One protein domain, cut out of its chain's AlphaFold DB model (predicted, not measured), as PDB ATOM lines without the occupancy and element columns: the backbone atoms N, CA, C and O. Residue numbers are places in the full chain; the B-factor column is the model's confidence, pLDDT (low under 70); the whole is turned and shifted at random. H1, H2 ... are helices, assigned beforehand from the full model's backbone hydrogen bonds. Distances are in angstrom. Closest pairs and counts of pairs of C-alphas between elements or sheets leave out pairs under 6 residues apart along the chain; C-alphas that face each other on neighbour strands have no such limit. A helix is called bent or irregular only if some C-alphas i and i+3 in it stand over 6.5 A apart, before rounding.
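This is residues 4 to 211 of the 219 residues of an uncharacterized protein of Vibrio caribbeanicus (UniProt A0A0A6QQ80). What shape do these helices make? They make a loose, open triangular frame: the very long H8 is its base, and H4 and H5 are its other two sides, which come together at residues 87 and 88. H3 folds along H4 as a hairpin, H6a runs back along H8, H7 packs on H4, H1 packs on H5 and H6a, and H2 leads on to H3. What are its make-up and size? The printed part has 208 residues with eight named helices, H1 to H8 in order, and no named strand: all helix. It is loose, with a radius of gyration of the C-alphas of 21.2 A, and spans 70 by 40 by 30 A.

What comes first? H1, residues 4 to 14, touches residues 106 to 110 alone of H5, residues 89 to 110; the closest C-alphas, Ile 9 and Ile 110, are 6.2 A apart. H6, residues 115 to 146, was assigned as one helix by its hydrogen bonds but is bent, with C-alphas 135 and 138 7.8 A apart, into arms H6a, 115 to 135, and H6b, 138 to 146. What follows? H2, residues 19 to 29, and H3, residues 31 to 52, touch only at the corner, closest at C-alphas Phe 27 and Ala 34, 5.3 A. H3 and H4, residues 56 to 86, form a hairpin at a shallow tilt of 16 degrees, closest at C-alphas Ala 47 and Ser 59, 4.1 A. H7, residues 149 to 162, touches residues 60 to 67 of H4 alone, closest at C-alphas Phe 67 and Ile 152, 7.0 A. What is the hub? H8, residues 173 to 211, is the hub; with H3 and H4 it forms a bundle, three helices that touch one another. It touches H6a at a shallow tilt of 16 degrees, opposite ways, closest at C-alphas Ile 129 and Ile 193, 5.6 A. In H1 to H5, H6a, H6b, H7 and H8 every O i to N i+4 pair is within hydrogen-bond range.

Where are the ends? H1 begins at C-alpha 4, (-50.924, 6.842, -25.330), and H8 ends at C-alpha 211, (-38.504, 3.805, -7.782). Which helices are longest? H8 measures 57.3 A from first to last C-alpha, H4 44.2 A and H3 31.8 A.

Is anything cut or long? The printed part has no cut; the link from H7 to H8 is short and the others are tight. Where is confidence low? Mean pLDDT of the printed part is 73.4, and 79 residues are under 70, among them 137 to 178.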
ATOM      1  N   ASP A   4     -49.676   6.754 -26.070       81.31
ATOM      2  CA  ASP A   4     -50.924   6.842 -25.330       81.31
ATOM      3  C   ASP A   4     -50.640   7.138 -23.847       81.31
ATOM      4  O   ASP A   4     -51.345   7.938 -23.242       81.31
ATOM      5  N   ASP A   5     -49.525   6.621 -23.303       84.69
ATOM      6  CA  ASP A   5     -48.972   7.034 -22.002       84.69
ATOM      7  C   ASP A   5     -48.707   8.548 -21.960       84.69
ATOM      8  O   ASP A   5     -49.052   9.224 -20.996       84.69
ATOM      9  N   ILE A   6     -48.066   9.090 -23.005       85.56
ATOM     10  CA  ILE A   6     -47.676  10.506 -23.078       85.56
ATOM     11  C   ILE A   6     -48.932  11.385 -23.117       85.56
ATOM     12  O   ILE A   6     -48.994  12.399 -22.422       85.56
ATOM     13  N   GLY A   7     -49.951  10.965 -23.876       85.62
ATOM     14  CA  GLY A   7     -51.275  11.586 -23.868       85.62
ATOM     15  C   GLY A   7     -51.932  11.538 -22.486       85.62
ATOM     16  O   GLY A   7     -52.313  12.581 -21.961       85.62
ATOM     17  N   ALA A   8     -51.989  10.359 -21.863       86.62
ATOM     18  CA  ALA A   8     -52.636  10.146 -20.569       86.62
ATOM     19  C   ALA A   8     -51.953  10.892 -19.407       86.62
ATOM     20  O   ALA A   8     -52.638  11.413 -18.531       86.62
ATOM     21  N   ILE A   9     -50.621  11.023 -19.403       86.69
ATOM     22  CA  ILE A   9     -49.897  11.850 -18.419       86.69
ATOM     23  C   ILE A   9     -50.258  13.335 -18.593       86.69
ATOM     24  O   ILE A   9     -50.460  14.045 -17.609       86.69
ATOM     25  N   ILE A  10     -50.366  13.821 -19.835       87.06
ATOM     26  CA  ILE A  10     -50.771  15.207 -20.118       87.06
ATOM     27  C   ILE A  10     -52.244  15.431 -19.733       87.06
ATOM     28  O   ILE A  10     -52.565  16.446 -19.116       87.06
ATOM     29  N   GLU A  11     -53.128  14.474 -20.014       86.50
ATOM     30  CA  GLU A  11     -54.538  14.503 -19.606       86.50
ATOM     31  C   GLU A  11     -54.707  14.410 -18.077       86.50
ATOM     32  O   GLU A  11     -55.583  15.067 -17.511       86.50
ATOM     33  N   CYS A  12     -53.815  13.704 -17.374       84.25
ATOM     34  CA  CYS A  12     -53.739  13.709 -15.913       84.25
ATOM     35  C   CYS A  12     -53.408  15.109 -15.363       84.25
ATOM     36  O   CYS A  12     -53.978  15.500 -14.356       84.25
ATOM     37  N   PHE A  13     -52.580  15.926 -16.028       85.44
ATOM     38  CA  PHE A  13     -52.441  17.339 -15.635       85.44
ATOM     39  C   PHE A  13     -53.689  18.166 -15.987       85.44
ATOM     40  O   PHE A  13     -54.204  18.882 -15.130       85.44
ATOM     41  N   ILE A  14     -54.206  18.043 -17.215       84.88
ATOM     42  CA  ILE A  14     -55.340  18.849 -17.710       84.88
ATOM     43  C   ILE A  14     -56.626  18.601 -16.906       84.88
ATOM     44  O   ILE A  14     -57.389  19.532 -16.681       84.88
ATOM     45  N   SER A  15     -56.870  17.370 -16.453       80.38
ATOM     46  CA  SER A  15     -58.063  17.001 -15.671       80.38
ATOM     47  C   SER A  15     -58.017  17.444 -14.202       80.38
ATOM     48  O   SER A  15     -59.052  17.432 -13.530       80.38
ATOM     49  N   LYS A  16     -56.841  17.836 -13.692       74.94
ATOM     50  CA  LYS A  16     -56.654  18.381 -12.333       74.94
ATOM     51  C   LYS A  16     -56.531  19.907 -12.364       74.94
ATOM     52  O   LYS A  16     -56.934  20.558 -11.403       74.94
ATOM     53  N   GLU A  17     -56.026  20.477 -13.462       68.94
ATOM     54  CA  GLU A  17     -56.165  21.905 -13.759       68.94
ATOM     55  C   GLU A  17     -57.639  22.271 -13.937       68.94
ATOM     56  O   GLU A  17     -58.416  21.603 -14.616       68.94
ATOM     57  N   SER A  18     -58.048  23.375 -13.327       60.84
ATOM     58  CA  SER A  18     -59.409  23.870 -13.436       60.84
ATOM     59  C   SER A  18     -59.332  25.377 -13.437       60.84
ATOM     60  O   SER A  18     -59.315  25.997 -12.381       60.84
ATOM     61  N   ALA A  19     -59.316  25.985 -14.626       56.69
ATOM     62  CA  ALA A  19     -59.071  27.420 -14.790       56.69
ATOM     63  C   ALA A  19     -59.952  28.313 -13.888       56.69
ATOM     64  O   ALA A  19     -59.504  29.363 -13.433       56.69
ATOM     65  N   LEU A  20     -61.181  27.886 -13.569       49.41
ATOM     66  CA  LEU A  20     -62.052  28.566 -12.603       49.41
ATOM     67  C   LEU A  20     -61.555  28.444 -11.155       49.41
ATOM     68  O   LEU A  20     -61.611  29.416 -10.405       49.41
ATOM     69  N   ASN A  21     -61.078  27.267 -10.754       55.69
ATOM     70  CA  ASN A  21     -60.518  27.012  -9.431       55.69
ATOM     71  C   ASN A  21     -59.114  27.625  -9.289       55.69
ATOM     72  O   ASN A  21     -58.815  28.167  -8.235       55.69
ATOM     73  N   ASP A  22     -58.294  27.637 -10.341       57.97
ATOM     74  CA  ASP A  22     -56.948  28.228 -10.338       57.97
ATOM     75  C   ASP A  22     -57.004  29.761 -10.267       57.97
ATOM     76  O   ASP A  22     -56.354  30.369  -9.414       57.97
ATOM     77  N   VAL A  23     -57.876  30.397 -11.063       53.66
ATOM     78  CA  VAL A  23     -58.173  31.836 -10.938       53.66
ATOM     79  C   VAL A  23     -58.740  32.152  -9.551       53.66
ATOM     80  O   VAL A  23     -58.285  33.088  -8.896       53.66
ATOM     81  N   LYS A  24     -59.693  31.356  -9.051       50.84
ATOM     82  CA  LYS A  24     -60.253  31.517  -7.701       50.84
ATOM     83  C   LYS A  24     -59.184  31.375  -6.613       50.84
ATOM     84  O   LYS A  24     -59.165  32.192  -5.700       50.84
ATOM     85  N   ASN A  25     -58.288  30.396  -6.710       55.12
ATOM     86  CA  ASN A  25     -57.213  30.169  -5.745       55.12
ATOM     87  C   ASN A  25     -56.198  31.319  -5.767       55.12
ATOM     88  O   ASN A  25     -55.812  31.797  -4.703       55.12
ATOM     89  N   PHE A  26     -55.855  31.848  -6.946       55.00
ATOM     90  CA  PHE A  26     -55.046  33.063  -7.089       55.00
ATOM     91  C   PHE A  26     -55.709  34.282  -6.413       55.00
ATOM     92  O   PHE A  26     -55.062  34.989  -5.640       55.00
ATOM     93  N   PHE A  27     -57.022  34.479  -6.606       55.19
ATOM     94  CA  PHE A  27     -57.803  35.528  -5.929       55.19
ATOM     95  C   PHE A  27     -58.041  35.298  -4.426       55.19
ATOM     96  O   PHE A  27     -58.365  36.255  -3.719       55.19
ATOM     97  N   VAL A  28     -57.909  34.066  -3.925       53.47
ATOM     98  CA  VAL A  28     -58.112  33.719  -2.508       53.47
ATOM     99  C   VAL A  28     -56.805  33.786  -1.720       53.47
ATOM    100  O   VAL A  28     -56.781  34.440  -0.681       53.47
ATOM    101  N   ALA A  29     -55.727  33.168  -2.213       57.09
ATOM    102  CA  ALA A  29     -54.429  33.146  -1.543       57.09
ATOM    103  C   ALA A  29     -53.770  34.534  -1.568       57.09
ATOM    104  O   ALA A  29     -53.589  35.168  -0.528       57.09
ATOM    105  N   ASN A  30     -53.518  35.070  -2.766       63.28
ATOM    106  CA  ASN A  30     -52.803  36.334  -2.949       63.28
ATOM    107  C   ASN A  30     -53.765  37.448  -3.388       63.28
ATOM    108  O   ASN A  30     -53.512  38.183  -4.341       63.28
ATOM    109  N   LYS A  31     -54.885  37.598  -2.667       66.88
ATOM    110  CA  LYS A  31     -55.999  38.509  -3.002       66.88
ATOM    111  C   LYS A  31     -55.571  39.938  -3.376       66.88
ATOM    112  O   LYS A  31     -56.149  40.525  -4.287       66.88
ATOM    113  N   MET A  32     -54.563  40.491  -2.698       67.56
ATOM    114  CA  MET A  32     -54.021  41.828  -2.988       67.56
ATOM    115  C   MET A  32     -53.221  41.880  -4.298       67.56
ATOM    116  O   MET A  32     -53.342  42.848  -5.048       67.56
ATOM    117  N   GLU A  33     -52.451  40.835  -4.610       66.94
ATOM    118  CA  GLU A  33     -51.715  40.711  -5.872       66.94
ATOM    119  C   GLU A  33     -52.699  40.517  -7.031       66.94
ATOM    120  O   GLU A  33     -52.647  41.253  -8.013       66.94
ATOM    121  N   ALA A  34     -53.659  39.600  -6.887       70.69
ATOM    122  CA  ALA A  34     -54.651  39.294  -7.914       70.69
ATOM    123  C   ALA A  34     -55.553  40.495  -8.256       70.69
ATOM    124  O   ALA A  34     -55.786  40.777  -9.434       70.69
ATOM    125  N   LEU A  35     -56.011  41.250  -7.248       76.12
ATOM    126  CA  LEU A  35     -56.765  42.491  -7.464       76.12
ATOM    127  C   LEU A  35     -55.908  43.581  -8.118       76.12
ATOM    128  O   LEU A  35     -56.386  44.238  -9.040       76.12
ATOM    129  N   SER A  36     -54.652  43.750  -7.692       76.25
ATOM    130  CA  SER A  36     -53.742  44.736  -8.293       76.25
ATOM    131  C   SER A  36     -53.441  44.393  -9.756       76.25
ATOM    132  O   SER A  36     -53.542  45.251 -10.625       76.25
ATOM    133  N   PHE A  37     -53.163  43.123 -10.063       76.31
ATOM    134  CA  PHE A  37     -52.940  42.661 -11.432       76.31
ATOM    135  C   PHE A  37     -54.173  42.892 -12.321       76.31
ATOM    136  O   PHE A  37     -54.048  43.479 -13.395       76.31
ATOM    137  N   LEU A  38     -55.373  42.508 -11.862       81.62
ATOM    138  CA  LEU A  38     -56.610  42.707 -12.625       81.62
ATOM    139  C   LEU A  38     -56.913  44.195 -12.858       81.62
ATOM    140  O   LEU A  38     -57.227  44.585 -13.982       81.62
ATOM    141  N   ALA A  39     -56.789  45.032 -11.825       82.19
ATOM    142  CA  ALA A  39     -56.993  46.474 -11.941       82.19
ATOM    143  C   ALA A  39     -55.974  47.120 -12.898       82.19
ATOM    144  O   ALA A  39     -56.331  48.009 -13.673       82.19
ATOM    145  N   GLY A  40     -54.738  46.612 -12.925       81.88
ATOM    146  CA  GLY A  40     -53.742  46.941 -13.941       81.88
ATOM    147  C   GLY A  40     -54.214  46.593 -15.357       81.88
ATOM    148  O   GLY A  40     -54.284  47.478 -16.207       81.88
ATOM    149  N   VAL A  41     -54.593  45.336 -15.611       82.69
ATOM    150  CA  VAL A  41     -55.071  44.878 -16.935       82.69
ATOM    151  C   VAL A  41     -56.255  45.717 -17.436       82.69
ATOM    152  O   VAL A  41     -56.257  46.140 -18.591       82.69
ATOM    153  N   VAL A  42     -57.221  46.026 -16.565       87.38
ATOM    154  CA  VAL A  42     -58.360  46.904 -16.892       87.38
ATOM    155  C   VAL A  42     -57.894  48.326 -17.223       87.38
ATOM    156  O   VAL A  42     -58.325  48.889 -18.227       87.38
ATOM    157  N   SER A  43     -56.973  48.891 -16.440       84.62
ATOM    158  CA  SER A  43     -56.427  50.236 -16.681       84.62
ATOM    159  C   SER A  43     -55.677  50.329 -18.017       84.62
ATOM    160  O   SER A  43     -55.846  51.298 -18.754       84.62
ATOM    161  N   LEU A  44     -54.911  49.295 -18.390       81.44
ATOM    162  CA  LEU A  44     -54.233  49.231 -19.689       81.44
ATOM    163  C   LEU A  44     -55.227  49.100 -20.857       81.44
ATOM    164  O   LEU A  44     -55.028  49.722 -21.901       81.44
ATOM    165  N   ALA A  45     -56.318  48.347 -20.688       85.62
ATOM    166  CA  ALA A  45     -57.373  48.260 -21.697       85.62
ATOM    167  C   ALA A  45     -58.058  49.622 -21.924       85.62
ATOM    168  O   ALA A  45     -58.208  50.047 -23.069       85.62
ATOM    169  N   ILE A  46     -58.398  50.344 -20.847       85.62
ATOM    170  CA  ILE A  46     -58.962  51.702 -20.930       85.62
ATOM    171  C   ILE A  46     -57.962  52.662 -21.595       85.62
ATOM    172  O   ILE A  46     -58.351  53.424 -22.479       85.62
ATOM    173  N   ALA A  47     -56.671  52.579 -21.250       80.25
ATOM    174  CA  ALA A  47     -55.627  53.403 -21.859       80.25
ATOM    175  C   ALA A  47     -55.543  53.237 -23.384       80.25
ATOM    176  O   ALA A  47     -55.461  54.232 -24.109       80.25
ATOM    177  N   LEU A  48     -55.582  51.992 -23.871       79.00
ATOM    178  CA  LEU A  48     -55.532  51.676 -25.300       79.00
ATOM    179  C   LEU A  48     -56.811  52.111 -26.031       79.00
ATOM    180  O   LEU A  48     -56.722  52.664 -27.124       79.00
ATOM    181  N   ILE A  49     -57.987  51.930 -25.422       85.56
ATOM    182  CA  ILE A  49     -59.265  52.389 -25.993       85.56
ATOM    183  C   ILE A  49     -59.288  53.922 -26.097       85.56
ATOM    184  O   ILE A  49     -59.605  54.454 -27.158       85.56
ATOM    185  N   ALA A  50     -58.882  54.637 -25.046       83.81
ATOM    186  CA  ALA A  50     -58.794  56.098 -25.062       83.81
ATOM    187  C   ALA A  50     -57.788  56.610 -26.112       83.81
ATOM    188  O   ALA A  50     -58.094  57.552 -26.840       83.81
ATOM    189  N   ALA A  51     -56.638  55.939 -26.273       77.62
ATOM    190  CA  ALA A  51     -55.660  56.263 -27.317       77.62
ATOM    191  C   ALA A  51     -56.232  56.097 -28.738       77.62
ATOM    192  O   ALA A  51     -55.992  56.944 -29.595       77.62
ATOM    193  N   LEU A  52     -57.007  55.033 -28.987       83.06
ATOM    194  CA  LEU A  52     -57.669  54.788 -30.277       83.06
ATOM    195  C   LEU A  52     -58.802  55.786 -30.568       83.06
ATOM    196  O   LEU A  52     -59.070  56.076 -31.731       83.06
ATOM    197  N   LEU A  53     -59.444  56.325 -29.529       86.75
ATOM    198  CA  LEU A  53     -60.476  57.366 -29.631       86.75
ATOM    199  C   LEU A  53     -59.903  58.798 -29.684       86.75
ATOM    200  O   LEU A  53     -60.667  59.750 -29.823       86.75
ATOM    201  N   GLY A  54     -58.581  58.963 -29.576       76.75
ATOM    202  CA  GLY A  54     -57.905  60.267 -29.592       76.75
ATOM    203  C   GLY A  54     -57.901  61.023 -28.256       76.75
ATOM    204  O   GLY A  54     -57.345  62.118 -28.187       76.75
ATOM    205  N   ASP A  55     -58.459  60.455 -27.182       78.19
ATOM    206  CA  ASP A  55     -58.413  61.047 -25.841       78.19
ATOM    207  C   ASP A  55     -57.075  60.726 -25.156       78.19
ATOM    208  O   ASP A  55     -56.929  59.778 -24.376       78.19
ATOM    209  N   ALA A  56     -56.071  61.547 -25.465       70.56
ATOM    210  CA  ALA A  56     -54.749  61.454 -24.859       70.56
ATOM    211  C   ALA A  56     -54.785  61.634 -23.330       70.56
ATOM    212  O   ALA A  56     -54.019  60.976 -22.627       70.56
ATOM    213  N   THR A  57     -55.679  62.476 -22.800       74.75
ATOM    214  CA  THR A  57     -55.762  62.785 -21.364       74.75
ATOM    215  C   THR A  57     -56.214  61.561 -20.572       74.75
ATOM    216  O   THR A  57     -55.506  61.114 -19.666       74.75
ATOM    217  N   THR A  58     -57.344  60.958 -20.950       76.31
ATOM    218  CA  THR A  58     -57.839  59.725 -20.318       76.31
ATOM    219  C   THR A  58     -56.881  58.561 -20.560       76.31
ATOM    220  O   THR A  58     -56.686  57.735 -19.663       76.31
ATOM    221  N   SER A  59     -56.218  58.511 -21.723       74.31
ATOM    222  CA  SER A  59     -55.205  57.493 -22.013       74.31
ATOM    223  C   SER A  59     -54.012  57.569 -21.053       74.31
ATOM    224  O   SER A  59     -53.705  56.577 -20.392       74.31
ATOM    225  N   TYR A  60     -53.393  58.745 -20.882       73.50
ATOM    226  CA  TYR A  60     -52.278  58.920 -19.946       73.50
ATOM    227  C   TYR A  60     -52.687  58.641 -18.494       73.50
ATOM    228  O   TYR A  60     -51.980  57.906 -17.807       73.50
ATOM    229  N   ILE A  61     -53.839  59.145 -18.033       77.44
ATOM    230  CA  ILE A  61     -54.351  58.872 -16.674       77.44
ATOM    231  C   ILE A  61     -54.515  57.359 -16.442       77.44
ATOM    232  O   ILE A  61     -54.139  56.840 -15.390       77.44
ATOM    233  N   SER A  62     -55.006  56.631 -17.446       79.06
ATOM    234  CA  SER A  62     -55.191  55.178 -17.372       79.06
ATOM    235  C   SER A  62     -53.863  54.405 -17.411       79.06
ATOM    236  O   SER A  62     -53.727  53.384 -16.735       79.06
ATOM    237  N   LEU A  63     -52.837  54.913 -18.109       72.00
ATOM    238  CA  LEU A  63     -51.468  54.383 -18.010       72.00
ATOM    239  C   LEU A  63     -50.880  54.601 -16.604       72.00
ATOM    240  O   LEU A  63     -50.275  53.681 -16.055       72.00
ATOM    241  N   PHE A  64     -51.103  55.761 -15.974       73.62
ATOM    242  CA  PHE A  64     -50.705  55.981 -14.575       73.62
ATOM    243  C   PHE A  64     -51.389  55.014 -13.613       73.62
ATOM    244  O   PHE A  64     -50.716  54.455 -12.747       73.62
ATOM    245  N   ALA A  65     -52.687  54.755 -13.793       77.56
ATOM    246  CA  ALA A  65     -53.394  53.741 -13.021       77.56
ATOM    247  C   ALA A  65     -52.772  52.344 -13.219       77.56
ATOM    248  O   ALA A  65     -52.448  51.682 -12.235       77.56
ATOM    249  N   PHE A  66     -52.498  51.926 -14.464       79.38
ATOM    250  CA  PHE A  66     -51.824  50.653 -14.761       79.38
ATOM    251  C   PHE A  66     -50.476  50.512 -14.036       79.38
ATOM    252  O   PHE A  66     -50.237  49.498 -13.376       79.38
ATOM    253  N   PHE A  67     -49.612  51.527 -14.102       70.44
ATOM    254  CA  PHE A  67     -48.303  51.469 -13.451       70.44
ATOM    255  C   PHE A  67     -48.379  51.579 -11.922       70.44
ATOM    256  O   PHE A  67     -47.621  50.893 -11.236       70.44
ATOM    257  N   ALA A  68     -49.327  52.339 -11.366       75.56
ATOM    258  CA  ALA A  68     -49.600  52.339  -9.929       75.56
ATOM    259  C   ALA A  68     -50.072  50.955  -9.444       75.56
ATOM    260  O   ALA A  68     -49.599  50.465  -8.418       75.56
ATOM    261  N   PHE A  69     -50.934  50.280 -10.208       78.75
ATOM    262  CA  PHE A  69     -51.367  48.916  -9.909       78.75
ATOM    263  C   PHE A  69     -50.250  47.872 -10.076       78.75
ATOM    264  O   PHE A  69     -50.170  46.953  -9.263       78.75
ATOM    265  N   LEU A  70     -49.326  48.034 -11.033       73.06
ATOM    266  CA  LEU A  70     -48.102  47.220 -11.096       73.06
ATOM    267  C   LEU A  70     -47.212  47.416  -9.858       73.06
ATOM    268  O   LEU A  70     -46.697  46.437  -9.316       73.06
ATOM    269  N   VAL A  71     -47.046  48.654  -9.380       71.62
ATOM    270  CA  VAL A  71     -46.297  48.936  -8.143       71.62
ATOM    271  C   VAL A  71     -46.985  48.305  -6.932       71.62
ATOM    272  O   VAL A  71     -46.306  47.678  -6.126       71.62
ATOM    273  N   LEU A  72     -48.316  48.386  -6.827       75.88
ATOM    274  CA  LEU A  72     -49.080  47.718  -5.764       75.88
ATOM    275  C   LEU A  72     -48.975  46.185  -5.841       75.88
ATOM    276  O   LEU A  72     -48.812  45.543  -4.806       75.88
ATOM    277  N   TYR A  73     -48.985  45.602  -7.043       72.94
ATOM    278  CA  TYR A  73     -48.745  44.172  -7.264       72.94
ATOM    279  C   TYR A  73     -47.348  43.753  -6.775       72.94
ATOM    280  O   TYR A  73     -47.223  42.828  -5.972       72.94
ATOM    281  N   SER A  74     -46.299  44.470  -7.191       67.38
ATOM    282  CA  SER A  74     -44.917  44.178  -6.788       67.38
ATOM    283  C   SER A  74     -44.678  44.417  -5.294       67.38
ATOM    284  O   SER A  74     -44.030  43.596  -4.648       67.38
ATOM    285  N   LEU A  75     -45.253  45.476  -4.718       73.06
ATOM    286  CA  LEU A  75     -45.191  45.745  -3.282       73.06
ATOM    287  C   LEU A  75     -45.946  44.679  -2.479       73.06
ATOM    288  O   LEU A  75     -45.463  44.254  -1.434       73.06
ATOM    289  N   SER A  76     -47.089  44.196  -2.974       68.50
ATOM    290  CA  SER A  76     -47.810  43.080  -2.359       68.50
ATOM    291  C   SER A  76     -46.990  41.790  -2.415       68.50
ATOM    292  O   SER A  76     -46.853  41.135  -1.390       68.50
ATOM    293  N   SER A  77     -46.366  41.470  -3.554       66.75
ATOM    294  CA  SER A  77     -45.473  40.309  -3.691       66.75
ATOM    295  C   SER A  77     -44.237  40.409  -2.780       66.75
ATOM    296  O   SER A  77     -43.834  39.431  -2.141       66.75
ATOM    297  N   PHE A  78     -43.684  41.614  -2.613       67.88
ATOM    298  CA  PHE A  78     -42.628  41.887  -1.638       67.88
ATOM    299  C   PHE A  78     -43.117  41.701  -0.193       67.88
ATOM    300  O   PHE A  78     -42.422  41.079   0.603       67.88
ATOM    301  N   ILE A  79     -44.328  42.149   0.154       66.38
ATOM    302  CA  ILE A  79     -44.933  41.926   1.478       66.38
ATOM    303  C   ILE A  79     -45.194  40.431   1.731       66.38
ATOM    304  O   ILE A  79     -44.900  39.953   2.827       66.38
ATOM    305  N   SER A  80     -45.676  39.676   0.738       62.94
ATOM    306  CA  SER A  80     -45.800  38.211   0.795       62.94
ATOM    307  C   SER A  80     -44.440  37.554   1.083       62.94
ATOM    308  O   SER A  80     -44.316  36.736   1.996       62.94
ATOM    309  N   THR A  81     -43.387  38.001   0.391       63.97
ATOM    310  CA  THR A  81     -42.000  37.543   0.589       63.97
ATOM    311  C   THR A  81     -41.450  37.914   1.975       63.97
ATOM    312  O   THR A  81     -40.823  37.096   2.641       63.97
ATOM    313  N   VAL A  82     -41.716  39.123   2.476       61.28
ATOM    314  CA  VAL A  82     -41.278  39.548   3.817       61.28
ATOM    315  C   VAL A  82     -42.025  38.784   4.916       61.28
ATOM    316  O   VAL A  82     -41.411  38.412   5.913       61.28
ATOM    317  N   ARG A  83     -43.314  38.459   4.737       60.72
ATOM    318  CA  ARG A  83     -44.071  37.605   5.676       60.72
ATOM    319  C   ARG A  83     -43.458  36.209   5.816       60.72
ATOM    320  O   ARG A  83     -43.317  35.733   6.945       60.72
ATOM    321  N   PHE A  84     -43.047  35.602   4.699       56.91
ATOM    322  CA  PHE A  84     -42.320  34.327   4.662       56.91
ATOM    323  C   PHE A  84     -41.051  34.365   5.537       56.91
ATOM    324  O   PHE A  84     -40.828  33.444   6.322       56.91
ATOM    325  N   PHE A  85     -40.270  35.451   5.484       60.28
ATOM    326  CA  PHE A  85     -39.051  35.598   6.295       60.28
ATOM    327  C   PHE A  85     -39.285  36.000   7.761       60.28
ATOM    328  O   PHE A  85     -38.522  35.576   8.625       60.28
ATOM    329  N   VAL A  86     -40.287  36.837   8.059       60.78
ATOM    330  CA  VAL A  86     -40.386  37.536   9.361       60.78
ATOM    331  C   VAL A  86     -41.282  36.828  10.389       60.78
ATOM    332  O   VAL A  86     -41.153  37.095  11.582       60.78
ATOM    333  N   GLY A  87     -42.158  35.898   9.988       50.59
ATOM    334  CA  GLY A  87     -42.949  35.150  10.982       50.59
ATOM    335  C   GLY A  87     -43.863  34.025  10.493       50.59
ATOM    336  O   GLY A  87     -44.398  33.292  11.323       50.59
ATOM    337  N   ALA A  88     -44.048  33.836   9.185       52.31
ATOM    338  CA  ALA A  88     -45.038  32.887   8.668       52.31
ATOM    339  C   ALA A  88     -44.623  31.401   8.730       52.31
ATOM    340  O   ALA A  88     -45.367  30.558   8.247       52.31
ATOM    341  N   THR A  89     -43.480  31.030   9.323       62.53
ATOM    342  CA  THR A  89     -42.846  29.704   9.145       62.53
ATOM    343  C   THR A  89     -43.788  28.515   9.373       62.53
ATOM    344  O   THR A  89     -43.746  27.556   8.613       62.53
ATOM    345  N   LYS A  90     -44.681  28.568  10.374       64.88
ATOM    346  CA  LYS A  90     -45.674  27.505  10.630       64.88
ATOM    347  C   LYS A  90     -46.791  27.454   9.577       64.88
ATOM    348  O   LYS A  90     -47.254  26.369   9.241       64.88
ATOM    349  N   GLU A  91     -47.236  28.610   9.099       66.88
ATOM    350  CA  GLU A  91     -48.305  28.748   8.105       66.88
ATOM    351  C   GLU A  91     -47.771  28.373   6.717       66.88
ATOM    352  O   GLU A  91     -48.274  27.446   6.099       66.88
ATOM    353  N   THR A  92     -46.609  28.906   6.335       65.38
ATOM    354  CA  THR A  92     -45.844  28.481   5.157       65.38
ATOM    355  C   THR A  92     -45.538  26.978   5.151       65.38
ATOM    356  O   THR A  92     -45.694  26.335   4.118       65.38
ATOM    357  N   LEU A  93     -45.137  26.369   6.278       73.50
ATOM    358  CA  LEU A  93     -44.936  24.910   6.347       73.50
ATOM    359  C   LEU A  93     -46.247  24.120   6.209       73.50
ATOM    360  O   LEU A  93     -46.234  23.015   5.665       73.50
ATOM    361  N   LYS A  94     -47.376  24.670   6.672       76.88
ATOM    362  CA  LYS A  94     -48.705  24.087   6.455       76.88
ATOM    363  C   LYS A  94     -49.086  24.161   4.972       76.88
ATOM    364  O   LYS A  94     -49.507  23.145   4.428       76.88
ATOM    365  N   ASP A  95     -48.869  25.298   4.320       71.75
ATOM    366  CA  ASP A  95     -49.166  25.502   2.897       71.75
ATOM    367  C   ASP A  95     -48.283  24.619   2.002       71.75
ATOM    368  O   ASP A  95     -48.784  23.972   1.086       71.75
ATOM    369  N   ILE A  96     -46.985  24.498   2.316       77.62
ATOM    370  CA  ILE A  96     -46.062  23.554   1.660       77.62
ATOM    371  C   ILE A  96     -46.560  22.111   1.816       77.62
ATOM    372  O   ILE A  96     -46.544  21.353   0.849       77.62
ATOM    373  N   ASN A  97     -47.019  21.717   3.008       80.38
ATOM    374  CA  ASN A  97     -47.539  20.372   3.255       80.38
ATOM    375  C   ASN A  97     -48.887  20.119   2.552       80.38
ATOM    376  O   ASN A  97     -49.129  19.016   2.070       80.38
ATOM    377  N   GLU A  98     -49.765  21.118   2.459       80.50
ATOM    378  CA  GLU A  98     -51.033  21.009   1.727       80.50
ATOM    379  C   GLU A  98     -50.805  20.951   0.209       80.50
ATOM    380  O   GLU A  98     -51.376  20.074  -0.444       80.50
ATOM    381  N   ARG A  99     -49.887  21.766  -0.334       79.62
ATOM    382  CA  ARG A  99     -49.448  21.675  -1.737       79.62
ATOM    383  C   ARG A  99     -48.821  20.313  -2.027       79.62
ATOM    384  O   ARG A  99     -49.312  19.601  -2.894       79.62
ATOM    385  N   TYR A 100     -47.851  19.882  -1.215       82.56
ATOM    386  CA  TYR A 100     -47.197  18.575  -1.352       82.56
ATOM    387  C   TYR A 100     -48.192  17.405  -1.332       82.56
ATOM    388  O   TYR A 100     -48.010  16.447  -2.074       82.56
ATOM    389  N   ARG A 101     -49.263  17.457  -0.526       83.31
ATOM    390  CA  ARG A 101     -50.295  16.402  -0.527       83.31
ATOM    391  C   ARG A 101     -51.134  16.397  -1.807       83.31
ATOM    392  O   ARG A 101     -51.501  15.315  -2.253       83.31
ATOM    393  N   SER A 102     -51.405  17.557  -2.403       82.94
ATOM    394  CA  SER A 102     -52.041  17.653  -3.725       82.94
ATOM    395  C   SER A 102     -51.110  17.125  -4.824       82.94
ATOM    396  O   SER A 102     -51.487  16.240  -5.593       82.94
ATOM    397  N   ASP A 103     -49.867  17.605  -4.839       84.50
ATOM    398  CA  ASP A 103     -48.828  17.231  -5.802       84.50
ATOM    399  C   ASP A 103     -48.504  15.731  -5.733       84.50
ATOM    400  O   ASP A 103     -48.325  15.085  -6.764       84.50
ATOM    401  N   TYR A 104     -48.487  15.150  -4.525       86.50
ATOM    402  CA  TYR A 104     -48.267  13.720  -4.305       86.50
ATOM    403  C   TYR A 104     -49.370  12.862  -4.931       86.50
ATOM    404  O   TYR A 104     -49.049  11.826  -5.494       86.50
ATOM    405  N   ILE A 105     -50.645  13.273  -4.890       86.62
ATOM    406  CA  ILE A 105     -51.743  12.503  -5.506       86.62
ATOM    407  C   ILE A 105     -51.551  12.425  -7.027       86.62
ATOM    408  O   ILE A 105     -51.634  11.344  -7.607       86.62
ATOM    409  N   VAL A 106     -51.227  13.552  -7.671       86.19
ATOM    410  CA  VAL A 106     -50.970  13.602  -9.123       86.19
ATOM    411  C   VAL A 106     -49.688  12.839  -9.475       86.19
ATOM    412  O   VAL A 106     -49.669  12.053 -10.419       86.19
ATOM    413  N   ALA A 107     -48.626  12.992  -8.679       87.00
ATOM    414  CA  ALA A 107     -47.394  12.225  -8.838       87.00
ATOM    415  C   ALA A 107     -47.608  10.715  -8.634       87.00
ATOM    416  O   ALA A 107     -46.959   9.909  -9.298       87.00
ATOM    417  N   GLU A 108     -48.506  10.312  -7.737       87.25
ATOM    418  CA  GLU A 108     -48.809   8.911  -7.464       87.25
ATOM    419  C   GLU A 108     -49.581   8.255  -8.618       87.25
ATOM    420  O   GLU A 108     -49.257   7.126  -9.003       87.25
ATOM    421  N   GLU A 109     -50.526   8.983  -9.214       87.50
ATOM    422  CA  GLU A 109     -51.248   8.602 -10.433       87.50
ATOM    423  C   GLU A 109     -50.272   8.455 -11.617       87.50
ATOM    424  O   GLU A 109     -50.193   7.390 -12.232       87.50
ATOM    425  N   ILE A 110     -49.418   9.462 -11.846       89.44
ATOM    426  CA  ILE A 110     -48.396   9.451 -12.908       89.44
ATOM    427  C   ILE A 110     -47.331   8.358 -12.686       89.44
ATOM    428  O   ILE A 110     -46.836   7.778 -13.649       89.44
ATOM    429  N   SER A 111     -47.014   7.989 -11.438       88.94
ATOM    430  CA  SER A 111     -46.018   6.943 -11.120       88.94
ATOM    431  C   SER A 111     -46.421   5.512 -11.518       88.94
ATOM    432  O   SER A 111     -45.722   4.553 -11.179       88.94
ATOM    433  N   THR A 112     -47.566   5.350 -12.186       87.75
ATOM    434  CA  THR A 112     -48.016   4.087 -12.788       87.75
ATOM    435  C   THR A 112     -47.530   3.895 -14.229       87.75
ATOM    436  O   THR A 112     -47.428   2.751 -14.672       87.75
ATOM    437  N   PHE A 113     -47.183   4.976 -14.939       87.25
ATOM    438  CA  PHE A 113     -46.664   4.928 -16.310       87.25
ATOM    439  C   PHE A 113     -45.171   4.562 -16.359       87.25
ATOM    440  O   PHE A 113     -44.459   4.597 -15.352       87.25
ATOM    441  N   GLY A 114     -44.677   4.209 -17.551       85.44
ATOM    442  CA  GLY A 114     -43.260   3.904 -17.762       85.44
ATOM    443  C   GLY A 114     -42.355   5.122 -17.548       85.44
ATOM    444  O   GLY A 114     -42.681   6.226 -17.985       85.44
ATOM    445  N   ASP A 115     -41.187   4.913 -16.927       87.06
ATOM    446  CA  ASP A 115     -40.239   5.994 -16.617       87.06
ATOM    447  C   ASP A 115     -39.805   6.763 -17.894       87.06
ATOM    448  O   ASP A 115     -39.682   7.987 -17.848       87.06
ATOM    449  N   ASP A 116     -39.680   6.074 -19.040       87.31
ATOM    450  CA  ASP A 116     -39.432   6.658 -20.373       87.31
ATOM    451  C   ASP A 116     -40.528   7.649 -20.807       87.31
ATOM    452  O   ASP A 116     -40.245   8.701 -21.383       87.31
ATOM    453  N   SER A 117     -41.797   7.301 -20.568       87.25
ATOM    454  CA  SER A 117     -42.961   8.113 -20.944       87.25
ATOM    455  C   SER A 117     -43.016   9.383 -20.083       87.25
ATOM    456  O   SER A 117     -43.277  10.472 -20.595       87.25
ATOM    457  N   ILE A 118     -42.670   9.260 -18.797       89.44
ATOM    458  CA  ILE A 118     -42.543  10.373 -17.843       89.44
ATOM    459  C   ILE A 118     -41.396  11.317 -18.250       89.44
ATOM    460  O   ILE A 118     -41.586  12.536 -18.290       89.44
ATOM    461  N   ASP A 119     -40.225  10.780 -18.616       90.56
ATOM    462  CA  ASP A 119     -39.098  11.587 -19.111       90.56
ATOM    463  C   ASP A 119     -39.412  12.265 -20.453       90.56
ATOM    464  O   ASP A 119     -39.020  13.415 -20.664       90.56
ATOM    465  N   CYS A 120     -40.173  11.617 -21.340       89.31
ATOM    466  CA  CYS A 120     -40.619  12.229 -22.590       89.31
ATOM    467  C   CYS A 120     -41.502  13.465 -22.332       89.31
ATOM    468  O   CYS A 120     -41.249  14.533 -22.896       89.31
ATOM    469  N   VAL A 121     -42.476  13.373 -21.415       90.25
ATOM    470  CA  VAL A 121     -43.312  14.525 -21.016       90.25
ATOM    471  C   VAL A 121     -42.474  15.625 -20.354       90.25
ATOM    472  O   VAL A 121     -42.669  16.804 -20.662       90.25
ATOM    473  N   LYS A 122     -41.480  15.272 -19.524       92.06
ATOM    474  CA  LYS A 122     -40.532  16.249 -18.962       92.06
ATOM    475  C   LYS A 122     -39.785  17.002 -20.070       92.06
ATOM    476  O   LYS A 122     -39.762  18.232 -20.051       92.06
ATOM    477  N   VAL A 123     -39.250  16.300 -21.071       91.88
ATOM    478  CA  VAL A 123     -38.553  16.917 -22.217       91.88
ATOM    479  C   VAL A 123     -39.483  17.820 -23.041       91.88
ATOM    480  O   VAL A 123     -39.047  18.883 -23.488       91.88
ATOM    481  N   LEU A 124     -40.768  17.471 -23.193       90.69
ATOM    482  CA  LEU A 124     -41.764  18.342 -23.835       90.69
ATOM    483  C   LEU A 124     -41.985  19.646 -23.046       90.69
ATOM    484  O   LEU A 124     -41.980  20.730 -23.639       90.69
ATOM    485  N   PHE A 125     -42.119  19.575 -21.717       91.56
ATOM    486  CA  PHE A 125     -42.260  20.764 -20.866       91.56
ATOM    487  C   PHE A 125     -40.981  21.619 -20.855       91.56
ATOM    488  O   PHE A 125     -41.063  22.831 -21.048       91.56
ATOM    489  N   GLU A 126     -39.792  21.017 -20.751       91.50
ATOM    490  CA  GLU A 126     -38.507  21.725 -20.876       91.50
ATOM    491  C   GLU A 126     -38.310  22.362 -22.261       91.50
ATOM    492  O   GLU A 126     -37.706  23.429 -22.387       91.50
ATOM    493  N   GLY A 127     -38.779  21.709 -23.326       88.88
ATOM    494  CA  GLY A 127     -38.793  22.265 -24.679       88.88
ATOM    495  C   GLY A 127     -39.699  23.493 -24.769       88.88
ATOM    496  O   GLY A 127     -39.320  24.506 -25.360       88.88
ATOM    497  N   ARG A 128     -40.869  23.451 -24.116       86.75
ATOM    498  CA  ARG A 128     -41.800  24.585 -24.071       86.75
ATOM    499  C   ARG A 128     -41.289  25.742 -23.213       86.75
ATOM    500  O   ARG A 128     -41.430  26.887 -23.640       86.75
ATOM    501  N   ILE A 129     -40.655  25.460 -22.073       87.19
ATOM    502  CA  ILE A 129     -39.971  26.460 -21.237       87.19
ATOM    503  C   ILE A 129     -38.881  27.158 -22.058       87.19
ATOM    504  O   ILE A 129     -38.955  28.371 -22.235       87.19
ATOM    505  N   ARG A 130     -37.953  26.407 -22.670       86.56
ATOM    506  CA  ARG A 130     -36.877  26.973 -23.508       86.56
ATOM    507  C   ARG A 130     -37.404  27.791 -24.690       86.56
ATOM    508  O   ARG A 130     -36.819  28.812 -25.032       86.56
ATOM    509  N   TYR A 131     -38.523  27.394 -25.297       85.25
ATOM    510  CA  TYR A 131     -39.186  28.170 -26.354       85.25
ATOM    511  C   TYR A 131     -39.748  29.514 -25.850       85.25
ATOM    512  O   TYR A 131     -39.662  30.518 -26.560       85.25
ATOM    513  N   LEU A 132     -40.312  29.551 -24.638       80.50
ATOM    514  CA  LEU A 132     -40.779  30.791 -24.009       80.50
ATOM    515  C   LEU A 132     -39.589  31.664 -23.588       80.50
ATOM    516  O   LEU A 132     -39.513  32.821 -23.992       80.50
ATOM    517  N   GLU A 133     -38.612  31.101 -22.876       80.25
ATOM    518  CA  GLU A 133     -37.373  31.779 -22.469       80.25
ATOM    519  C   GLU A 133     -36.596  32.332 -23.679       80.25
ATOM    520  O   GLU A 133     -36.121  33.463 -23.639       80.25
ATOM    521  N   SER A 134     -36.552  31.625 -24.812       78.25
ATOM    522  CA  SER A 134     -35.937  32.127 -26.050       78.25
ATOM    523  C   SER A 134     -36.677  33.315 -26.681       78.25
ATOM    524  O   SER A 134     -36.075  34.032 -27.480       78.25
ATOM    525  N   ARG A 135     -37.969  33.516 -26.384       75.00
ATOM    526  CA  ARG A 135     -38.800  34.587 -26.968       75.00
ATOM    527  C   ARG A 135     -39.013  35.777 -26.037       75.00
ATOM    528  O   ARG A 135     -39.120  36.898 -26.521       75.00
ATOM    529  N   VAL A 136     -39.077  35.545 -24.727       71.31
ATOM    530  CA  VAL A 136     -39.302  36.593 -23.718       71.31
ATOM    531  C   VAL A 136     -38.181  36.717 -22.689       71.31
ATOM    532  O   VAL A 136     -38.213  37.657 -21.910       71.31
ATOM    533  N   GLY A 137     -37.179  35.834 -22.658       60.25
ATOM    534  CA  GLY A 137     -36.180  35.767 -21.579       60.25
ATOM    535  C   GLY A 137     -35.358  37.040 -21.375       60.25
ATOM    536  O   GLY A 137     -34.961  37.332 -20.252       60.25
ATOM    537  N   PHE A 138     -35.174  37.857 -22.418       60.38
ATOM    538  CA  PHE A 138     -34.611  39.205 -22.281       60.38
ATOM    539  C   PHE A 138     -35.537  40.144 -21.487       60.38
ATOM    540  O   PHE A 138     -35.083  40.850 -20.593       60.38
ATOM    541  N   LEU A 139     -36.844  40.113 -21.768       60.53
ATOM    542  CA  LEU A 139     -37.859  40.917 -21.082       60.53
ATOM    543  C   LEU A 139     -38.151  40.394 -19.670       60.53
ATOM    544  O   LEU A 139     -38.231  41.186 -18.739       60.53
ATOM    545  N   VAL A 140     -38.243  39.074 -19.488       58.94
ATOM    546  CA  VAL A 140     -38.358  38.433 -18.166       58.94
ATOM    547  C   VAL A 140     -37.118  38.758 -17.330       58.94
ATOM    548  O   VAL A 140     -37.254  39.246 -16.217       58.94
ATOM    549  N   GLY A 141     -35.917  38.643 -17.904       55.41
ATOM    550  CA  GLY A 141     -34.668  39.038 -17.251       55.41
ATOM    551  C   GLY A 141     -34.547  40.541 -16.956       55.41
ATOM    552  O   GLY A 141     -33.844  40.909 -16.019       55.41
ATOM    553  N   ILE A 142     -35.234  41.412 -17.706       60.12
ATOM    554  CA  ILE A 142     -35.395  42.839 -17.374       60.12
ATOM    555  C   ILE A 142     -36.351  43.012 -16.189       60.12
ATOM    556  O   ILE A 142     -36.006  43.716 -15.244       60.12
ATOM    557  N   VAL A 143     -37.506  42.338 -16.194       62.38
ATOM    558  CA  VAL A 143     -38.465  42.352 -15.078       62.38
ATOM    559  C   VAL A 143     -37.816  41.828 -13.788       62.38
ATOM    560  O   VAL A 143     -37.992  42.437 -12.738       62.38
ATOM    561  N   ASP A 144     -36.998  40.775 -13.869       57.34
ATOM    562  CA  ASP A 144     -36.279  40.190 -12.729       57.34
ATOM    563  C   ASP A 144     -35.153  41.076 -12.174       57.34
ATOM    564  O   ASP A 144     -34.884  41.041 -10.975       57.34
ATOM    565  N   LYS A 145     -34.460  41.850 -13.026       57.16
ATOM    566  CA  LYS A 145     -33.247  42.603 -12.634       57.16
ATOM    567  C   LYS A 145     -33.463  44.098 -12.418       57.16
ATOM    568  O   LYS A 145     -32.736  44.702 -11.638       57.16
ATOM    569  N   LEU A 146     -34.406  44.701 -13.140       52.16
ATOM    570  CA  LEU A 146     -34.691  46.142 -13.114       52.16
ATOM    571  C   LEU A 146     -36.089  46.451 -12.552       52.16
ATOM    572  O   LEU A 146     -36.359  47.591 -12.168       52.16
ATOM    573  N   GLY A 147     -36.975  45.453 -12.489       58.47
ATOM    574  CA  GLY A 147     -38.340  45.618 -12.001       58.47
ATOM    575  C   GLY A 147     -39.147  46.625 -12.821       58.47
ATOM    576  O   GLY A 147     -38.956  46.796 -14.024       58.47
ATOM    577  N   ILE A 148     -40.065  47.316 -12.148       57.34
ATOM    578  CA  ILE A 148     -40.985  48.291 -12.761       57.34
ATOM    579  C   ILE A 148     -40.326  49.687 -12.895       57.34
ATOM    580  O   ILE A 148     -40.852  50.575 -13.565       57.34
ATOM    581  N   VAL A 149     -39.141  49.889 -12.301       54.12
ATOM    582  CA  VAL A 149     -38.473  51.199 -12.179       54.12
ATOM    583  C   VAL A 149     -38.215  51.892 -13.532       54.12
ATOM    584  O   VAL A 149     -38.570  53.068 -13.642       54.12
ATOM    585  N   PRO A 150     -37.695  51.231 -14.590       57.91
ATOM    586  CA  PRO A 150     -37.476  51.894 -15.880       57.91
ATOM    587  C   PRO A 150     -38.773  52.394 -16.527       57.91
ATOM    588  O   PRO A 150     -38.778  53.440 -17.175       57.91
ATOM    589  N   ALA A 151     -39.881  51.673 -16.329       58.81
ATOM    590  CA  ALA A 151     -41.176  52.040 -16.890       58.81
ATOM    591  C   ALA A 151     -41.799  53.242 -16.158       58.81
ATOM    592  O   ALA A 151     -42.329  54.139 -16.809       58.81
ATOM    593  N   ILE A 152     -41.649  53.324 -14.828       55.69
ATOM    594  CA  ILE A 152     -42.028  54.515 -14.040       55.69
ATOM    595  C   ILE A 152     -41.239  55.742 -14.511       55.69
ATOM    596  O   ILE A 152     -41.821  56.810 -14.685       55.69
ATOM    597  N   ILE A 153     -39.932  55.590 -14.756       58.44
ATOM    598  CA  ILE A 153     -39.073  56.683 -15.234       58.44
ATOM    599  C   ILE A 153     -39.526  57.166 -16.620       58.44
ATOM    600  O   ILE A 153     -39.716  58.368 -16.800       58.44
ATOM    601  N   MET A 154     -39.774  56.261 -17.579       60.84
ATOM    602  CA  MET A 154     -40.322  56.640 -18.893       60.84
ATOM    603  C   MET A 154     -41.670  57.366 -18.776       60.84
ATOM    604  O   MET A 154     -41.875  58.386 -19.431       60.84
ATOM    605  N   LEU A 155     -42.578  56.869 -17.931       56.59
ATOM    606  CA  LEU A 155     -43.923  57.424 -17.780       56.59
ATOM    607  C   LEU A 155     -43.917  58.809 -17.112       56.59
ATOM    608  O   LEU A 155     -44.620  59.715 -17.558       56.59
ATOM    609  N   TYR A 156     -43.091  58.996 -16.079       59.94
ATOM    610  CA  TYR A 156     -42.883  60.294 -15.434       59.94
ATOM    611  C   TYR A 156     -42.346  61.328 -16.431       59.94
ATOM    612  O   TYR A 156     -42.890  62.428 -16.530       59.94
ATOM    613  N   LEU A 157     -41.336  60.955 -17.227       59.84
ATOM    614  CA  LEU A 157     -40.775  61.818 -18.268       59.84
ATOM    615  C   LEU A 157     -41.808  62.166 -19.354       59.84
ATOM    616  O   LEU A 157     -41.885  63.324 -19.760       59.84
ATOM    617  N   ALA A 158     -42.641  61.210 -19.778       61.59
ATOM    618  CA  ALA A 158     -43.712  61.453 -20.747       61.59
ATOM    619  C   ALA A 158     -44.774  62.440 -20.221       61.59
ATOM    620  O   ALA A 158     -45.194  63.341 -20.943       61.59
ATOM    621  N   TYR A 159     -45.173  62.324 -18.952       57.72
ATOM    622  CA  TYR A 159     -46.185  63.188 -18.331       57.72
ATOM    623  C   TYR A 159     -45.697  64.608 -18.050       57.72
ATOM    624  O   TYR A 159     -46.376  65.575 -18.394       57.72
ATOM    625  N   VAL A 160     -44.494  64.747 -17.481       61.00
ATOM    626  CA  VAL A 160     -43.866  66.063 -17.277       61.00
ATOM    627  C   VAL A 160     -43.690  66.780 -18.620       61.00
ATOM    628  O   VAL A 160     -43.873  67.993 -18.695       61.00
ATOM    629  N   LYS A 161     -43.427  66.032 -19.702       61.84
ATOM    630  CA  LYS A 161     -43.360  66.575 -21.063       61.84
ATOM    631  C   LYS A 161     -44.726  66.947 -21.650       61.84
ATOM    632  O   LYS A 161     -44.842  68.014 -22.252       61.84
ATOM    633  N   ALA A 162     -45.760  66.131 -21.446       57.53
ATOM    634  CA  ALA A 162     -47.124  66.415 -21.910       57.53
ATOM    635  C   ALA A 162     -47.707  67.718 -21.320       57.53
ATOM    636  O   ALA A 162     -48.573  68.336 -21.933       57.53
ATOM    637  N   LEU A 163     -47.196  68.158 -20.166       60.41
ATOM    638  CA  LEU A 163     -47.530  69.433 -19.524       60.41
ATOM    639  C   LEU A 163     -46.601  70.606 -19.921       60.41
ATOM    640  O   LEU A 163     -46.814  71.717 -19.438       60.41
ATOM    641  N   GLY A 164     -45.561  70.383 -20.742       54.94
ATOM    642  CA  GLY A 164     -44.379  71.262 -20.799       54.94
ATOM    643  C   GLY A 164     -43.675  71.461 -22.154       54.94
ATOM    644  O   GLY A 164     -42.623  72.097 -22.172       54.94
ATOM    645  N   SER A 165     -44.246  71.003 -23.275       52.53
ATOM    646  CA  SER A 165     -43.786  71.226 -24.672       52.53
ATOM    647  C   SER A 165     -42.537  70.450 -25.168       52.53
ATOM    648  O   SER A 165     -42.025  69.541 -24.511       52.53
ATOM    649  N   GLU A 166     -42.135  70.716 -26.415       53.22
ATOM    650  CA  GLU A 166     -41.215  69.955 -27.289       53.22
ATOM    651  C   GLU A 166     -39.717  70.083 -26.911       53.22
ATOM    652  O   GLU A 166     -39.318  71.024 -26.241       53.22
ATOM    653  N   GLU A 167     -38.795  69.170 -27.254       51.94
ATOM    654  CA  GLU A 167     -38.905  67.804 -27.817       51.94
ATOM    655  C   GLU A 167     -37.985  66.831 -26.999       51.94
ATOM    656  O   GLU A 167     -37.621  67.200 -25.884       51.94
ATOM    657  N   ILE A 168     -37.596  65.579 -27.291       44.78
ATOM    658  CA  ILE A 168     -37.561  64.732 -28.509       44.78
ATOM    659  C   ILE A 168     -38.445  63.461 -28.389       44.78
ATOM    660  O   ILE A 168     -38.684  62.767 -29.374       44.78
ATOM    661  N   PHE A 169     -38.929  63.116 -27.189       46.72
ATOM    662  CA  PHE A 169     -39.805  61.953 -26.995       46.72
ATOM    663  C   PHE A 169     -41.288  62.329 -27.044       46.72
ATOM    664  O   PHE A 169     -41.986  62.276 -26.029       46.72
ATOM    665  N   ASN A 170     -41.789  62.625 -28.244       52.75
ATOM    666  CA  ASN A 170     -43.222  62.687 -28.546       52.75
ATOM    667  C   ASN A 170     -43.836  61.269 -28.619       52.75
ATOM    668  O   ASN A 170     -44.317  60.796 -29.653       52.75
ATOM    669  N   LEU A 171     -43.729  60.531 -27.508       55.66
ATOM    670  CA  LEU A 171     -44.192  59.151 -27.373       55.66
ATOM    671  C   LEU A 171     -45.718  59.112 -27.296       55.66
ATOM    672  O   LEU A 171     -46.297  59.214 -26.216       55.66
ATOM    673  N   SER A 172     -46.355  58.916 -28.454       63.97
ATOM    674  CA  SER A 172     -47.796  58.664 -28.564       63.97
ATOM    675  C   SER A 172     -48.281  57.679 -27.483       63.97
ATOM    676  O   SER A 172     -47.622  56.650 -27.275       63.97
ATOM    677  N   PRO A 173     -49.445  57.917 -26.836       63.91
ATOM    678  CA  PRO A 173     -50.000  57.009 -25.830       63.91
ATOM    679  C   PRO A 173     -50.117  55.560 -26.319       63.91
ATOM    680  O   PRO A 173     -49.970  54.625 -25.535       63.91
ATOM    681  N   LEU A 174     -50.296  55.365 -27.631       61.62
ATOM    682  CA  LEU A 174     -50.326  54.059 -28.285       61.62
ATOM    683  C   LEU A 174     -48.966  53.334 -28.216       61.62
ATOM    684  O   LEU A 174     -48.933  52.134 -27.955       61.62
ATOM    685  N   ILE A 175     -47.840  54.040 -28.370       64.75
ATOM    686  CA  ILE A 175     -46.489  53.458 -28.234       64.75
ATOM    687  C   ILE A 175     -46.222  53.098 -26.768       64.75
ATOM    688  O   ILE A 175     -45.768  51.993 -26.470       64.75
ATOM    689  N   THR A 176     -46.568  53.990 -25.838       65.44
ATOM    690  CA  THR A 176     -46.445  53.740 -24.391       65.44
ATOM    691  C   THR A 176     -47.335  52.572 -23.946       65.44
ATOM    692  O   THR A 176     -46.915  51.739 -23.139       65.44
ATOM    693  N   GLY A 177     -48.528  52.434 -24.534       63.78
ATOM    694  CA  GLY A 177     -49.418  51.284 -24.375       63.78
ATOM    695  C   GLY A 177     -48.844  49.979 -24.944       63.78
ATOM    696  O   GLY A 177     -48.955  48.941 -24.297       63.78
ATOM    697  N   ILE A 178     -48.154  50.017 -26.091       67.06
ATOM    698  CA  ILE A 178     -47.430  48.854 -26.637       67.06
ATOM    699  C   ILE A 178     -46.310  48.417 -25.683       67.06
ATOM    700  O   ILE A 178     -46.250  47.241 -25.330       67.06
ATOM    701  N   VAL A 179     -45.466  49.338 -25.202       70.19
ATOM    702  CA  VAL A 179     -44.403  49.022 -24.221       70.19
ATOM    703  C   VAL A 179     -44.999  48.421 -22.941       70.19
ATOM    704  O   VAL A 179     -44.500  47.418 -22.431       70.19
ATOM    705  N   SER A 180     -46.116  48.974 -22.467       68.19
ATOM    706  CA  SER A 180     -46.877  48.462 -21.319       68.19
ATOM    707  C   SER A 180     -47.404  47.036 -21.548       68.19
ATOM    708  O   SER A 180     -47.274  46.173 -20.678       68.19
ATOM    709  N   GLY A 181     -47.936  46.752 -22.743       68.62
ATOM    710  CA  GLY A 181     -48.392  45.419 -23.148       68.62
ATOM    711  C   GLY A 181     -47.257  44.401 -23.293       68.62
ATOM    712  O   GLY A 181     -47.437  43.235 -22.948       68.62
ATOM    713  N   VAL A 182     -46.067  44.830 -23.725       71.50
ATOM    714  CA  VAL A 182     -44.857  43.988 -23.768       71.50
ATOM    715  C   VAL A 182     -44.409  43.594 -22.354       71.50
ATOM    716  O   VAL A 182     -44.097  42.425 -22.123       71.50
ATOM    717  N   TYR A 183     -44.451  44.519 -21.386       70.31
ATOM    718  CA  TYR A 183     -44.219  44.205 -19.968       70.31
ATOM    719  C   TYR A 183     -45.259  43.215 -19.418       70.31
ATOM    720  O   TYR A 183     -44.887  42.232 -18.775       70.31
ATOM    721  N   LEU A 184     -46.549  43.417 -19.714       71.00
ATOM    722  CA  LEU A 184     -47.609  42.484 -19.311       71.00
ATOM    723  C   LEU A 184     -47.394  41.086 -19.919       71.00
ATOM    724  O   LEU A 184     -47.498  40.082 -19.219       71.00
ATOM    725  N   GLY A 185     -47.034  41.011 -21.204       72.19
ATOM    726  CA  GLY A 185     -46.719  39.760 -21.895       72.19
ATOM    727  C   GLY A 185     -45.526  39.014 -21.291       72.19
ATOM    728  O   GLY A 185     -45.570  37.790 -21.179       72.19
ATOM    729  N   ALA A 186     -44.493  39.734 -20.839       75.19
ATOM    730  CA  ALA A 186     -43.359  39.147 -20.127       75.19
ATOM    731  C   ALA A 186     -43.766  38.566 -18.759       75.19
ATOM    732  O   ALA A 186     -43.361  37.452 -18.430       75.19
ATOM    733  N   ILE A 187     -44.618  39.268 -18.000       71.31
ATOM    734  CA  ILE A 187     -45.165  38.781 -16.722       71.31
ATOM    735  C   ILE A 187     -46.012  37.517 -16.941       71.31
ATOM    736  O   ILE A 187     -45.784  36.503 -16.285       71.31
ATOM    737  N   THR A 188     -46.930  37.523 -17.913       73.25
ATOM    738  CA  THR A 188     -47.751  36.344 -18.248       73.25
ATOM    739  C   THR A 188     -46.894  35.157 -18.692       73.25
ATOM    740  O   THR A 188     -47.118  34.030 -18.257       73.25
ATOM    741  N   ALA A 189     -45.876  35.388 -19.527       75.38
ATOM    742  CA  ALA A 189     -44.985  34.325 -19.983       75.38
ATOM    743  C   ALA A 189     -44.127  33.743 -18.845       75.38
ATOM    744  O   ALA A 189     -43.914  32.532 -18.820       75.38
ATOM    745  N   ARG A 190     -43.701  34.564 -17.872       75.00
ATOM    746  CA  ARG A 190     -43.064  34.090 -16.633       75.00
ATOM    747  C   ARG A 190     -43.993  33.174 -15.833       75.00
ATOM    748  O   ARG A 190     -43.577  32.077 -15.485       75.00
ATOM    749  N   ILE A 191     -45.241  33.586 -15.596       74.25
ATOM    750  CA  ILE A 191     -46.230  32.780 -14.853       74.25
ATOM    751  C   ILE A 191     -46.406  31.396 -15.508       74.25
ATOM    752  O   ILE A 191     -46.438  30.383 -14.814       74.25
ATOM    753  N   VAL A 192     -46.435  31.331 -16.845       78.44
ATOM    754  CA  VAL A 192     -46.499  30.059 -17.589       78.44
ATOM    755  C   VAL A 192     -45.204  29.239 -17.471       78.44
ATOM    756  O   VAL A 192     -45.275  28.017 -17.364       78.44
ATOM    757  N   ILE A 193     -44.025  29.874 -17.475       81.81
ATOM    758  CA  ILE A 193     -42.738  29.188 -17.256       81.81
ATOM    759  C   ILE A 193     -42.689  28.563 -15.856       81.81
ATOM    760  O   ILE A 193     -42.357  27.385 -15.732       81.81
ATOM    761  N   ASP A 194     -43.050  29.316 -14.818       77.25
ATOM    762  CA  ASP A 194     -42.993  28.841 -13.434       77.25
ATOM    763  C   ASP A 194     -44.036  27.728 -13.179       77.25
ATOM    764  O   ASP A 194     -43.699  26.698 -12.593       77.25
ATOM    765  N   ALA A 195     -45.240  27.821 -13.761       81.00
ATOM    766  CA  ALA A 195     -46.228  26.735 -13.734       81.00
ATOM    767  C   ALA A 195     -45.764  25.452 -14.465       81.00
ATOM    768  O   ALA A 195     -46.065  24.341 -14.026       81.00
ATOM    769  N   LEU A 196     -45.008  25.568 -15.567       85.19
ATOM    770  CA  LEU A 196     -44.410  24.404 -16.239       85.19
ATOM    771  C   LEU A 196     -43.267  23.785 -15.414       85.19
ATOM    772  O   LEU A 196     -43.104  22.564 -15.429       85.19
ATOM    773  N   ARG A 197     -42.500  24.594 -14.671       86.31
ATOM    774  CA  ARG A 197     -41.454  24.117 -13.749       86.31
ATOM    775  C   ARG A 197     -42.051  23.341 -12.570       86.31
ATOM    776  O   ARG A 197     -41.549  22.263 -12.259       86.31
ATOM    777  N   ASP A 198     -43.152  23.816 -11.987       84.75
ATOM    778  CA  ASP A 198     -43.896  23.081 -10.949       84.75
ATOM    779  C   ASP A 198     -44.359  21.698 -11.450       84.75
ATOM    780  O   ASP A 198     -44.134  20.684 -10.785       84.75
ATOM    781  N   LYS A 199     -44.915  21.614 -12.671       87.62
ATOM    782  CA  LYS A 199     -45.309  20.325 -13.280       87.62
ATOM    783  C   LYS A 199     -44.121  19.381 -13.498       87.62
ATOM    784  O   LYS A 199     -44.265  18.177 -13.302       87.62
ATOM    785  N   ILE A 200     -42.935  19.896 -13.839       90.56
ATOM    786  CA  ILE A 200     -41.702  19.086 -13.894       90.56
ATOM    787  C   ILE A 200     -41.326  18.552 -12.498       90.56
ATOM    788  O   ILE A 200     -40.920  17.395 -12.384       90.56
ATOM    789  N   GLY A 201     -41.531  19.331 -11.432       87.75
ATOM    790  CA  GLY A 201     -41.367  18.864 -10.049       87.75
ATOM    791  C   GLY A 201     -42.272  17.672  -9.703       87.75
ATOM    792  O   GLY A 201     -41.809  16.704  -9.097       87.75
ATOM    793  N   ILE A 202     -43.528  17.692 -10.163       88.88
ATOM    794  CA  ILE A 202     -44.485  16.578 -10.013       88.88
ATOM    795  C   ILE A 202     -44.017  15.336 -10.794       88.88
ATOM    796  O   ILE A 202     -44.054  14.224 -10.260       88.88
ATOM    797  N   LEU A 203     -43.489  15.503 -12.015       90.56
ATOM    798  CA  LEU A 203     -42.887  14.401 -12.781       90.56
ATOM    799  C   LEU A 203     -41.687  13.786 -12.035       90.56
ATOM    800  O   LEU A 203     -41.589  12.564 -11.933       90.56
ATOM    801  N   GLU A 204     -40.812  14.591 -11.430       90.44
ATOM    802  CA  GLU A 204     -39.696  14.066 -10.628       90.44
ATOM    803  C   GLU A 204     -40.134  13.389  -9.324       90.44
ATOM    804  O   GLU A 204     -39.481  12.440  -8.877       90.44
ATOM    805  N   LEU A 205     -41.231  13.840  -8.708       88.81
ATOM    806  CA  LEU A 205     -41.840  13.162  -7.564       88.81
ATOM    807  C   LEU A 205     -42.415  11.799  -7.979       88.81
ATOM    808  O   LEU A 205     -42.180  10.807  -7.288       88.81
ATOM    809  N   SER A 206     -43.071  11.716  -9.143       89.81
ATOM    810  CA  SER A 206     -43.641  10.465  -9.662       89.81
ATOM    811  C   SER A 206     -42.572   9.391  -9.904       89.81
ATOM    812  O   SER A 206     -42.748   8.244  -9.487       89.81
ATOM    813  N   LYS A 207     -41.402   9.761 -10.452       89.50
ATOM    814  CA  LYS A 207     -40.266   8.835 -10.616       89.50
ATOM    815  C   LYS A 207     -39.732   8.332  -9.273       89.50
ATOM    816  O   LYS A 207     -39.444   7.145  -9.150       89.50
ATOM    817  N   LYS A 208     -39.668   9.185  -8.244       88.44
ATOM    818  CA  LYS A 208     -39.242   8.794  -6.883       88.44
ATOM    819  C   LYS A 208     -40.241   7.832  -6.217       88.44
ATOM    820  O   LYS A 208     -39.823   6.935  -5.486       88.44
ATOM    821  N   ILE A 209     -41.543   7.968  -6.492       88.44
ATOM    822  CA  ILE A 209     -42.584   7.018  -6.049       88.44
ATOM    823  C   ILE A 209     -42.461   5.686  -6.816       88.44
ATOM    824  O   ILE A 209     -42.430   4.621  -6.199       88.44
ATOM    825  N   SER A 210     -42.314   5.747  -8.145       87.19
ATOM    826  CA  SER A 210     -42.072   4.601  -9.041       87.19
ATOM    827  C   SER A 210     -40.851   3.777  -8.598       87.19
ATOM    828  O   SER A 210     -40.949   2.559  -8.441       87.19
ATOM    829  N   GLN A 211     -39.727   4.435  -8.293       84.62
ATOM    830  CA  GLN A 211     -38.504   3.805  -7.782       84.62
ATOM    831  C   GLN A 211     -38.726   3.106  -6.435       84.62
ATOM    832  O   GLN A 211     -38.465   1.909  -6.335       84.62
TER     833      GLN A 211